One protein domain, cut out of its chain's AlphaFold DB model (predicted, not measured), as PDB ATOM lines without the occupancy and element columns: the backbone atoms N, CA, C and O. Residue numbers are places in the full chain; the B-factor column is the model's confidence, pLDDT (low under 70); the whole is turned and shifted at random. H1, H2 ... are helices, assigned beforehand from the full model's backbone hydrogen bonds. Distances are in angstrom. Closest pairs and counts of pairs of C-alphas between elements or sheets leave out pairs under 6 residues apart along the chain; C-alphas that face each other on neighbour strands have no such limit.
ATOM      1  N   LYS A  57      31.584 -26.979 -62.004       84.94
ATOM      2  CA  LYS A  57      30.261 -26.328 -61.999       84.94
ATOM      3  C   LYS A  57      29.444 -26.619 -60.733       84.94
ATOM      4  O   LYS A  57      28.486 -25.903 -60.474       84.94
ATOM      5  N   ARG A  58      29.797 -27.661 -59.971       83.81
ATOM      6  CA  ARG A  58      29.123 -28.056 -58.719       83.81
ATOM      7  C   ARG A  58      29.836 -27.553 -57.463       83.81
ATOM      8  O   ARG A  58      29.324 -27.733 -56.366       83.81
ATOM      9  N   LEU A  59      31.016 -26.958 -57.616       78.69
ATOM     10  CA  LEU A  59      31.871 -26.514 -56.519       78.69
ATOM     11  C   LEU A  59      31.966 -24.984 -56.506       78.69
ATOM     12  O   LEU A  59      31.824 -24.322 -57.534       78.69
ATOM     13  N   ASN A  60      32.222 -24.406 -55.333       81.56
ATOM     14  CA  ASN A  60      32.462 -22.969 -55.204       81.56
ATOM     15  C   ASN A  60      33.694 -22.567 -56.040       81.56
ATOM     16  O   ASN A  60      34.732 -23.220 -55.960       81.56
ATOM     17  N   LYS A  61      33.612 -21.473 -56.812       79.00
ATOM     18  CA  LYS A  61      34.711 -20.990 -57.672       79.00
ATOM     19  C   LYS A  61      36.030 -20.797 -56.910       79.00
ATOM     20  O   LYS A  61      37.083 -21.115 -57.453       79.00
ATOM     21  N   LYS A  62      35.976 -20.322 -55.657       75.31
ATOM     22  CA  LYS A  62      37.167 -20.170 -54.799       75.31
ATOM     23  C   LYS A  62      37.785 -21.526 -54.442       75.31
ATOM     24  O   LYS A  62      38.999 -21.681 -54.507       75.31
ATOM     25  N   LEU A  63      36.938 -22.516 -54.156       76.19
ATOM     26  CA  LEU A  63      37.362 -23.878 -53.842       76.19
ATOM     27  C   LEU A  63      38.004 -24.548 -55.064       76.19
ATOM     28  O   LEU A  63      39.103 -25.076 -54.953       76.19
ATOM     29  N   VAL A  64      37.386 -24.448 -56.246       81.31
ATOM     30  CA  VAL A  64      37.956 -24.979 -57.499       81.31
ATOM     31  C   VAL A  64      39.328 -24.369 -57.779       81.31
ATOM     32  O   VAL A  64      40.269 -25.103 -58.060       81.31
ATOM     33  N   LEU A  65      39.458 -23.043 -57.662       81.62
ATOM     34  CA  LEU A  65      40.734 -22.357 -57.859       81.62
ATOM     35  C   LEU A  65      41.800 -22.857 -56.872       81.62
ATOM     36  O   LEU A  65      42.916 -23.152 -57.285       81.62
ATOM     37  N   SER A  66      41.448 -23.009 -55.590       77.31
ATOM     38  CA  SER A  66      42.374 -23.529 -54.577       77.31
ATOM     39  C   SER A  66      42.813 -24.969 -54.860       77.31
ATOM     40  O   SER A  66      43.992 -25.281 -54.719       77.31
ATOM     41  N   MET A  67      41.899 -25.829 -55.327       78.19
ATOM     42  CA  MET A  67      42.186 -27.231 -55.642       78.19
ATOM     43  C   MET A  67      43.093 -27.371 -56.872       78.19
ATOM     44  O   MET A  67      44.010 -28.184 -56.844       78.19
ATOM     45  N   VAL A  68      42.887 -26.558 -57.914       82.00
ATOM     46  CA  VAL A  68      43.754 -26.538 -59.110       82.00
ATOM     47  C   VAL A  68      45.152 -26.010 -58.766       82.00
ATOM     48  O   VAL A  68      46.159 -26.612 -59.115       82.00
ATOM     49  N   ILE A  69      45.254 -24.910 -58.009       79.81
ATOM     50  CA  ILE A  69      46.559 -24.370 -57.582       79.81
ATOM     51  C   ILE A  69      47.321 -25.391 -56.719       79.81
ATOM     52  O   ILE A  69      48.522 -25.588 -56.908       79.81
ATOM     53  N   CYS A  70      46.618 -26.065 -55.805       74.12
ATOM     54  CA  CYS A  70      47.148 -27.110 -54.926       74.12
ATOM     55  C   CYS A  70      47.774 -28.287 -55.693       74.12
ATOM     56  O   CYS A  70      48.753 -28.867 -55.227       74.12
ATOM     57  N   LEU A  71      47.209 -28.658 -56.841       75.00
ATOM     58  CA  LEU A  71      47.638 -29.813 -57.631       75.00
ATOM     59  C   LEU A  71      48.694 -29.442 -58.691       75.00
ATOM     60  O   LEU A  71      49.612 -30.227 -58.935       75.00
ATOM     61  N   ALA A  72      48.638 -28.232 -59.250       79.62
ATOM     62  CA  ALA A  72      49.598 -27.751 -60.243       79.62
ATOM     63  C   ALA A  72      50.955 -27.316 -59.650       79.62
ATOM     64  O   ALA A  72      51.998 -27.521 -60.280       79.62
ATOM     65  N   LEU A  73      50.981 -26.731 -58.443       80.12
ATOM     66  CA  LEU A  73      52.231 -26.239 -57.834       80.12
ATOM     67  C   LEU A  73      53.286 -27.338 -57.588       80.12
ATOM     68  O   LEU A  73      54.454 -27.090 -57.887       80.12
ATOM     69  N   PRO A  74      52.944 -28.535 -57.065       77.62
ATOM     70  CA  PRO A  74      53.915 -29.611 -56.861       77.62
ATOM     71  C   PRO A  74      54.572 -30.085 -58.164       77.62
ATOM     72  O   PRO A  74      55.758 -30.405 -58.166       77.62
ATOM     73  N   VAL A  75      53.834 -30.073 -59.282       77.00
ATOM     74  CA  VAL A  75      54.370 -30.401 -60.616       77.00
ATOM     75  C   VAL A  75      55.372 -29.340 -61.071       77.00
ATOM     76  O   VAL A  75      56.465 -29.674 -61.525       77.00
ATOM     77  N   ALA A  76      55.039 -28.058 -60.895       80.19
ATOM     78  CA  ALA A  76      55.956 -26.960 -61.189       80.19
ATOM     79  C   ALA A  76      57.215 -27.009 -60.302       80.19
ATOM     80  O   ALA A  76      58.327 -26.819 -60.797       80.19
ATOM     81  N   ALA A  77      57.060 -27.334 -59.013       78.31
ATOM     82  CA  ALA A  77      58.169 -27.518 -58.080       78.31
ATOM     83  C   ALA A  77      59.069 -28.700 -58.477       78.31
ATOM     84  O   ALA A  77      60.290 -28.581 -58.408       78.31
ATOM     85  N   ALA A  78      58.486 -29.808 -58.952       73.44
ATOM     86  CA  ALA A  78      59.232 -30.961 -59.452       73.44
ATOM     87  C   ALA A  78      60.062 -30.612 -60.697       73.44
ATOM     88  O   ALA A  78      61.219 -31.014 -60.788       73.44
ATOM     89  N   ILE A  79      59.508 -29.817 -61.621       77.62
ATOM     90  CA  ILE A  79      60.247 -29.316 -62.790       77.62
ATOM     91  C   ILE A  79      61.393 -28.394 -62.349       77.62
ATOM     92  O   ILE A  79      62.518 -28.557 -62.812       77.62
ATOM     93  N   ALA A  80      61.141 -27.454 -61.432       79.12
ATOM     94  CA  ALA A  80      62.166 -26.533 -60.932       79.12
ATOM     95  C   ALA A  80      63.309 -27.261 -60.202       79.12
ATOM     96  O   ALA A  80      64.477 -26.901 -60.350       79.12
ATOM     97  N   GLN A  81      62.984 -28.321 -59.458       75.75
ATOM     98  CA  GLN A  81      63.952 -29.136 -58.726       75.75
ATOM     99  C   GLN A  81      64.969 -29.840 -59.646       75.75
ATOM    100  O   GLN A  81      66.091 -30.081 -59.210       75.75
ATOM    101  N   ILE A  82      64.639 -30.102 -60.921       74.38
ATOM    102  CA  ILE A  82      65.592 -30.647 -61.915       74.38
ATOM    103  C   ILE A  82      66.786 -29.699 -62.119       74.38
ATOM    104  O   ILE A  82      67.908 -30.151 -62.341       74.38
ATOM    105  N   PHE A  83      66.549 -28.389 -62.025       78.75
ATOM    106  CA  PHE A  83      67.551 -27.350 -62.274       78.75
ATOM    107  C   PHE A  83      68.199 -26.810 -60.990       78.75
ATOM    108  O   PHE A  83      69.271 -26.212 -61.050       78.75
ATOM    109  N   LEU A  84      67.575 -27.025 -59.828       75.50
ATOM    110  CA  LEU A  84      68.007 -26.512 -58.525       75.50
ATOM    111  C   LEU A  84      68.546 -27.649 -57.642       75.50
ATOM    112  O   LEU A  84      67.915 -28.059 -56.664       75.50
ATOM    113  N   TYR A  85      69.719 -28.175 -58.003       66.19
ATOM    114  CA  TYR A  85      70.384 -29.254 -57.264       66.19
ATOM    115  C   TYR A  85      70.640 -28.863 -55.793       66.19
ATOM    116  O   TYR A  85      71.266 -27.842 -55.520       66.19
ATOM    117  N   GLY A  86      70.176 -29.694 -54.849       63.03
ATOM    118  CA  GLY A  86      70.452 -29.559 -53.407       63.03
ATOM    119  C   GLY A  86      69.277 -29.127 -52.513       63.03
ATOM    120  O   GLY A  86      69.420 -29.157 -51.294       63.03
ATOM    121  N   LEU A  87      68.111 -28.777 -53.073       69.50
ATOM    122  CA  LEU A  87      66.909 -28.384 -52.316       69.50
ATOM    123  C   LEU A  87      65.728 -29.328 -52.589       69.50
ATOM    124  O   LEU A  87      65.393 -29.615 -53.737       69.50
ATOM    125  N   SER A  88      65.049 -29.774 -51.528       77.44
ATOM    126  CA  SER A  88      63.844 -30.611 -51.626       77.44
ATOM    127  C   SER A  88      62.593 -29.735 -51.760       77.44
ATOM    128  O   SER A  88      61.857 -29.510 -50.799       77.44
ATOM    129  N   LEU A  89      62.384 -29.168 -52.952       72.56
ATOM    130  CA  LEU A  89      61.306 -28.208 -53.212       72.56
ATOM    131  C   LEU A  89      59.918 -28.857 -53.187       72.56
ATOM    132  O   LEU A  89      58.966 -28.248 -52.698       72.56
ATOM    133  N   VAL A  90      59.794 -30.100 -53.660       71.44
ATOM    134  CA  VAL A  90      58.498 -30.794 -53.746       71.44
ATOM    135  C   VAL A  90      57.848 -31.011 -52.365       71.44
ATOM    136  O   VAL A  90      56.688 -30.618 -52.209       71.44
ATOM    137  N   PRO A  91      58.527 -31.557 -51.332       72.19
ATOM    138  CA  PRO A  91      57.922 -31.729 -50.007       72.19
ATOM    139  C   PRO A  91      57.572 -30.408 -49.317       72.19
ATOM    140  O   PRO A  91      56.521 -30.321 -48.686       72.19
ATOM    141  N   ILE A  92      58.406 -29.370 -49.473       79.06
ATOM    142  CA  ILE A  92      58.160 -28.043 -48.886       79.06
ATOM    143  C   ILE A  92      56.888 -27.431 -49.483       79.06
ATOM    144  O   ILE A  92      55.984 -27.035 -48.748       79.06
ATOM    145  N   VAL A  93      56.786 -27.404 -50.815       80.25
ATOM    146  CA  VAL A  93      55.614 -26.868 -51.523       80.25
ATOM    147  C   VAL A  93      54.356 -27.667 -51.183       80.25
ATOM    148  O   VAL A  93      53.310 -27.082 -50.912       80.25
ATOM    149  N   THR A  94      54.463 -28.996 -51.114       75.00
ATOM    150  CA  THR A  94      53.336 -29.867 -50.751       75.00
ATOM    151  C   THR A  94      52.852 -29.601 -49.322       75.00
ATOM    152  O   THR A  94      51.650 -29.468 -49.101       75.00
ATOM    153  N   ALA A  95      53.761 -29.452 -48.352       78.06
ATOM    154  CA  ALA A  95      53.408 -29.163 -46.962       78.06
ATOM    155  C   ALA A  95      52.707 -27.802 -46.809       78.06
ATOM    156  O   ALA A  95      51.672 -27.714 -46.146       78.06
ATOM    157  N   VAL A  96      53.219 -26.756 -47.468       85.00
ATOM    158  CA  VAL A  96      52.608 -25.414 -47.449       85.00
ATOM    159  C   VAL A  96      51.193 -25.451 -48.021       85.00
ATOM    160  O   VAL A  96      50.269 -24.891 -47.436       85.00
ATOM    161  N   ILE A  97      51.001 -26.156 -49.134       82.12
ATOM    162  CA  ILE A  97      49.695 -26.299 -49.776       82.12
ATOM    163  C   ILE A  97      48.700 -27.034 -48.878       82.12
ATOM    164  O   ILE A  97      47.563 -26.585 -48.749       82.12
ATOM    165  N   VAL A  98      49.117 -28.127 -48.232       80.75
ATOM    166  CA  VAL A  98      48.260 -28.866 -47.293       80.75
ATOM    167  C   VAL A  98      47.833 -27.967 -46.136       80.75
ATOM    168  O   VAL A  98      46.657 -27.964 -45.784       80.75
ATOM    169  N   ILE A  99      48.747 -27.161 -45.586       86.19
ATOM    170  CA  ILE A  99      48.431 -26.213 -44.511       86.19
ATOM    171  C   ILE A  99      47.429 -25.159 -44.993       86.19
ATOM    172  O   ILE A  99      46.431 -24.926 -44.318       86.19
ATOM    173  N   VAL A 100      47.652 -24.543 -46.159       84.31
ATOM    174  CA  VAL A 100      46.753 -23.515 -46.718       84.31
ATOM    175  C   VAL A 100      45.375 -24.090 -47.050       84.31
ATOM    176  O   VAL A 100      44.352 -23.466 -46.773       84.31
ATOM    177  N   PHE A 101      45.322 -25.291 -47.623       82.06
ATOM    178  CA  PHE A 101      44.063 -25.968 -47.906       82.06
ATOM    179  C   PHE A 101      43.326 -26.316 -46.610       82.06
ATOM    180  O   PHE A 101      42.141 -26.022 -46.478       82.06
ATOM    181  N   TYR A 102      44.034 -26.870 -45.625       85.06
ATOM    182  CA  TYR A 102      43.470 -27.209 -44.323       85.06
ATOM    183  C   TYR A 102      42.913 -25.973 -43.609       85.06
ATOM    184  O   TYR A 102      41.747 -25.981 -43.214       85.06
ATOM    185  N   THR A 103      43.678 -24.880 -43.519       86.94
ATOM    186  CA  THR A 103      43.198 -23.633 -42.905       86.94
ATOM    187  C   THR A 103      41.987 -23.079 -43.644       86.94
ATOM    188  O   THR A 103      41.005 -22.738 -42.993       86.94
ATOM    189  N   HIS A 104      41.988 -23.082 -44.981       85.81
ATOM    190  CA  HIS A 104      40.834 -22.635 -45.762       85.81
ATOM    191  C   HIS A 104      39.586 -23.492 -45.517       85.81
ATOM    192  O   HIS A 104      38.482 -22.966 -45.364       85.81
ATOM    193  N   THR A 105      39.739 -24.819 -45.455       82.94
ATOM    194  CA  THR A 105      38.613 -25.709 -45.146       82.94
ATOM    195  C   THR A 105      38.086 -25.468 -43.736       82.94
ATOM    196  O   THR A 105      36.874 -25.318 -43.577       82.94
ATOM    197  N   LEU A 106      38.966 -25.330 -42.739       87.81
ATOM    198  CA  LEU A 106      38.578 -25.025 -41.364       87.81
ATOM    199  C   LEU A 106      37.825 -23.699 -41.260       87.81
ATOM    200  O   LEU A 106      36.755 -23.673 -40.658       87.81
ATOM    201  N   THR A 107      38.324 -22.630 -41.888       86.50
ATOM    202  CA  THR A 107      37.640 -21.329 -41.874       86.50
ATOM    203  C   THR A 107      36.291 -21.399 -42.585       86.50
ATOM    204  O   THR A 107      35.301 -20.856 -42.107       86.50
ATOM    205  N   SER A 108      36.203 -22.124 -43.705       86.44
ATOM    206  CA  SER A 108      34.936 -22.276 -44.432       86.44
ATOM    207  C   SER A 108      33.883 -23.045 -43.623       86.44
ATOM    208  O   SER A 108      32.693 -22.723 -43.677       86.44
ATOM    209  N   LEU A 109      34.322 -24.041 -42.844       87.81
ATOM    210  CA  LEU A 109      33.469 -24.825 -41.957       87.81
ATOM    211  C   LEU A 109      33.018 -23.996 -40.754       87.81
ATOM    212  O   LEU A 109      31.832 -24.020 -40.425       87.81
ATOM    213  N   SER A 110      33.918 -23.226 -40.134       90.88
ATOM    214  CA  SER A 110      33.556 -22.339 -39.026       90.88
ATOM    215  C   SER A 110      32.563 -21.262 -39.466       90.88
ATOM    216  O   SER A 110      31.560 -21.058 -38.793       90.88
ATOM    217  N   GLU A 111      32.761 -20.650 -40.638       91.69
ATOM    218  CA  GLU A 111      31.817 -19.678 -41.211       91.69
ATOM    219  C   GLU A 111      30.445 -20.298 -41.521       91.69
ATOM    220  O   GLU A 111      29.408 -19.641 -41.419       91.69
ATOM    221  N   ALA A 112      30.406 -21.555 -41.970       90.38
ATOM    222  CA  ALA A 112      29.148 -22.263 -42.196       90.38
ATOM    223  C   ALA A 112      28.419 -22.548 -40.872       90.38
ATOM    224  O   ALA A 112      27.210 -22.324 -40.784       90.38
ATOM    225  N   ALA A 113      29.149 -22.977 -39.840       92.44
ATOM    226  CA  ALA A 113      28.602 -23.231 -38.509       92.44
ATOM    227  C   ALA A 113      28.088 -21.945 -37.838       92.44
ATOM    228  O   ALA A 113      26.997 -21.933 -37.270       92.44
ATOM    229  N   GLU A 114      28.830 -20.843 -37.950       93.94
ATOM    230  CA  GLU A 114      28.437 -19.550 -37.390       93.94
ATOM    231  C   GLU A 114      27.188 -18.988 -38.076       93.94
ATOM    232  O   GLU A 114      26.276 -18.512 -37.400       93.94
ATOM    233  N   ARG A 115      27.084 -19.127 -39.406       93.94
ATOM    234  CA  ARG A 115      25.860 -18.781 -40.146       93.94
ATOM    235  C   ARG A 115      24.663 -19.613 -39.700       93.94
ATOM    236  O   ARG A 115      23.594 -19.057 -39.480       93.94
ATOM    237  N   ALA A 116      24.821 -20.926 -39.542       93.69
ATOM    238  CA  ALA A 116      23.733 -21.778 -39.062       93.69
ATOM    239  C   ALA A 116      23.248 -21.332 -37.670       93.69
ATOM    240  O   ALA A 116      22.048 -21.154 -37.461       93.69
ATOM    241  N   ARG A 117      24.184 -21.048 -36.757       94.25
ATOM    242  CA  ARG A 117      23.878 -20.562 -35.407       94.25
ATOM    243  C   ARG A 117      23.213 -19.184 -35.410       94.25
ATOM    244  O   ARG A 117      22.281 -18.961 -34.644       94.25
ATOM    245  N   SER A 118      23.672 -18.249 -36.240       94.94
ATOM    246  CA  SER A 118      23.069 -16.914 -36.310       94.94
ATOM    247  C   SER A 118      21.650 -16.960 -36.877       94.94
ATOM    248  O   SER A 118      20.771 -16.270 -36.362       94.94
ATOM    249  N   HIS A 119      21.391 -17.830 -37.860       94.06
ATOM    250  CA  HIS A 119      20.043 -18.096 -38.357       94.06
ATOM    251  C   HIS A 119      19.137 -18.705 -37.284       94.06
ATOM    252  O   HIS A 119      17.993 -18.272 -37.149       94.06
ATOM    253  N   GLU A 120      19.634 -19.660 -36.498       94.94
ATOM    254  CA  GLU A 120      18.884 -20.254 -35.387       94.94
ATOM    255  C   GLU A 120      18.559 -19.218 -34.303       94.94
ATOM    256  O   GLU A 120      17.408 -19.094 -33.889       94.94
ATOM    257  N   LEU A 121      19.534 -18.397 -33.902       95.88
ATOM    258  CA  LEU A 121      19.316 -17.313 -32.941       95.88
ATOM    259  C   LEU A 121      18.310 -16.278 -33.458       95.88
ATOM    260  O   LEU A 121      17.437 -15.843 -32.708       95.88
ATOM    261  N   ALA A 122      18.399 -15.900 -34.735       95.31
ATOM    262  CA  ALA A 122      17.435 -15.001 -35.359       95.31
ATOM    263  C   ALA A 122      16.029 -15.620 -35.385       95.31
ATOM    264  O   ALA A 122      15.049 -14.937 -35.085       95.31
ATOM    265  N   PHE A 123      15.922 -16.916 -35.685       95.44
ATOM    266  CA  PHE A 123      14.657 -17.644 -35.658       95.44
ATOM    267  C   PHE A 123      14.050 -17.677 -34.250       95.44
ATOM    268  O   PHE A 123      12.885 -17.323 -34.091       95.44
ATOM    269  N   LEU A 124      14.838 -18.018 -33.226       96.00
ATOM    270  CA  LEU A 124      14.389 -18.037 -31.830       96.00
ATOM    271  C   LEU A 124      13.974 -16.646 -31.341       96.00
ATOM    272  O   LEU A 124      12.940 -16.509 -30.690       96.00
ATOM    273  N   LYS A 125      14.733 -15.600 -31.693       95.06
ATOM    274  CA  LYS A 125      14.382 -14.214 -31.357       95.06
ATOM    275  C   LYS A 125      13.056 -13.807 -31.999       95.06
ATOM    276  O   LYS A 125      12.196 -13.268 -31.310       95.06
ATOM    277  N   ASN A 126      12.867 -14.118 -33.281       95.31
ATOM    278  CA  ASN A 126      11.617 -13.842 -33.989       95.31
ATOM    279  C   ASN A 126      10.442 -14.641 -33.407       95.31
ATOM    280  O   ASN A 126       9.348 -14.103 -33.271       95.31
ATOM    281  N   ALA A 127      10.653 -15.910 -33.046       94.50
ATOM    282  CA  ALA A 127       9.633 -16.737 -32.409       94.50
ATOM    283  C   ALA A 127       9.225 -16.169 -31.040       94.50
ATOM    284  O   ALA A 127       8.033 -16.029 -30.775       94.50
ATOM    285  N   LYS A 128      10.199 -15.753 -30.217       93.12
ATOM    286  CA  LYS A 128       9.947 -15.088 -28.930       93.12
ATOM    287  C   LYS A 128       9.182 -13.773 -29.109       93.12
ATOM    288  O   LYS A 128       8.220 -13.533 -28.390       93.12
ATOM    289  N   GLN A 129       9.574 -12.943 -30.076       92.00
ATOM    290  CA  GLN A 129       8.876 -11.684 -30.368       92.00
ATOM    291  C   GLN A 129       7.431 -11.920 -30.810       92.00
ATOM    292  O   GLN A 129       6.531 -11.268 -30.297       92.00
ATOM    293  N   LYS A 130       7.191 -12.893 -31.697       94.00
ATOM    294  CA  LYS A 130       5.831 -13.266 -32.114       94.00
ATOM    295  C   LYS A 130       4.986 -13.793 -30.959       94.00
ATOM    296  O   LYS A 130       3.807 -13.483 -30.893       94.00
ATOM    297  N   GLN A 131       5.578 -14.582 -30.063       92.12
ATOM    298  CA  GLN A 131       4.881 -15.070 -28.877       92.12
ATOM    299  C   GLN A 131       4.492 -13.918 -27.940       92.12
ATOM    300  O   GLN A 131       3.374 -13.912 -27.439       92.12
ATOM    301  N   SER A 132       5.390 -12.949 -27.737       89.44
ATOM    302  CA  SER A 132       5.120 -11.755 -26.925       89.44
ATOM    303  C   SER A 132       4.014 -10.893 -27.531       89.44
ATOM    304  O   SER A 132       3.079 -10.540 -26.825       89.44
ATOM    305  N   ALA A 133       4.080 -10.620 -28.839       91.25
ATOM    306  CA  ALA A 133       3.061  -9.840 -29.539       91.25
ATOM    307  C   ALA A 133       1.690 -10.528 -29.493       91.25
ATOM    308  O   ALA A 133       0.693  -9.902 -29.163       91.25
ATOM    309  N   LEU A 134       1.637 -11.844 -29.732       93.75
ATOM    310  CA  LEU A 134       0.385 -12.598 -29.643       93.75
ATOM    311  C   LEU A 134      -0.206 -12.571 -28.226       93.75
ATOM    312  O   LEU A 134      -1.425 -12.545 -28.073       93.75
ATOM    313  N   PHE A 135       0.640 -12.616 -27.194       91.00
ATOM    314  CA  PHE A 135       0.200 -12.509 -25.804       91.00
ATOM    315  C   PHE A 135      -0.431 -11.141 -25.525       91.00
ATOM    316  O   PHE A 135      -1.556 -11.098 -25.036       91.00
TER     317      PHE A 135
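What this domain is: This is residues 57 to 135 of the 327 residues of an uncharacterized protein of Clostridiales bacterium (UniProt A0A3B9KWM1). One very long helix, H2, makes the length of a rod-like model, and the shorter H1 folds back beside the beginning of H2 as a helical hairpin. Beyond the hairpin, residues 109 to 135 of H2 stick out as a free arm. The printed part has 79 residues, with named helices H1 then H2 and no named strand, and is all helix. It is extended, with a radius of gyration of the C-alphas of 22.5 A, and spans 79 by 26 by 9 A.

How they stand to each other: Start at H2, residues 89 to 135, which touches H1, residues 61 to 83, with residues 89 to 101 alone. Look at Ala 77 and Val 90, whose C-alphas are the closest pair, 5.4 A apart. The helices run opposite ways at a shallow tilt of 11 degrees. In H2 every O i to N i+4 pair is within hydrogen-bond range; in H1, 15 of 19 are.

Where its parts are: Find C-alpha 89 at (61.306, -28.208, -53.212); from there H2 runs 68.8 A to C-alpha 135 at (0.200, -12.509, -25.804). H1 begins at C-alpha 61, (34.711, -20.990, -57.672), and is 33.8 A long.

The domain as a whole: The C-alphas farthest apart, of Tyr 85 and Phe 135, are 78.7 A apart. The printed part has no cut, and the H1 to H2 link is tight. Confidence is low at residues 85 to 87, with pLDDT under 70.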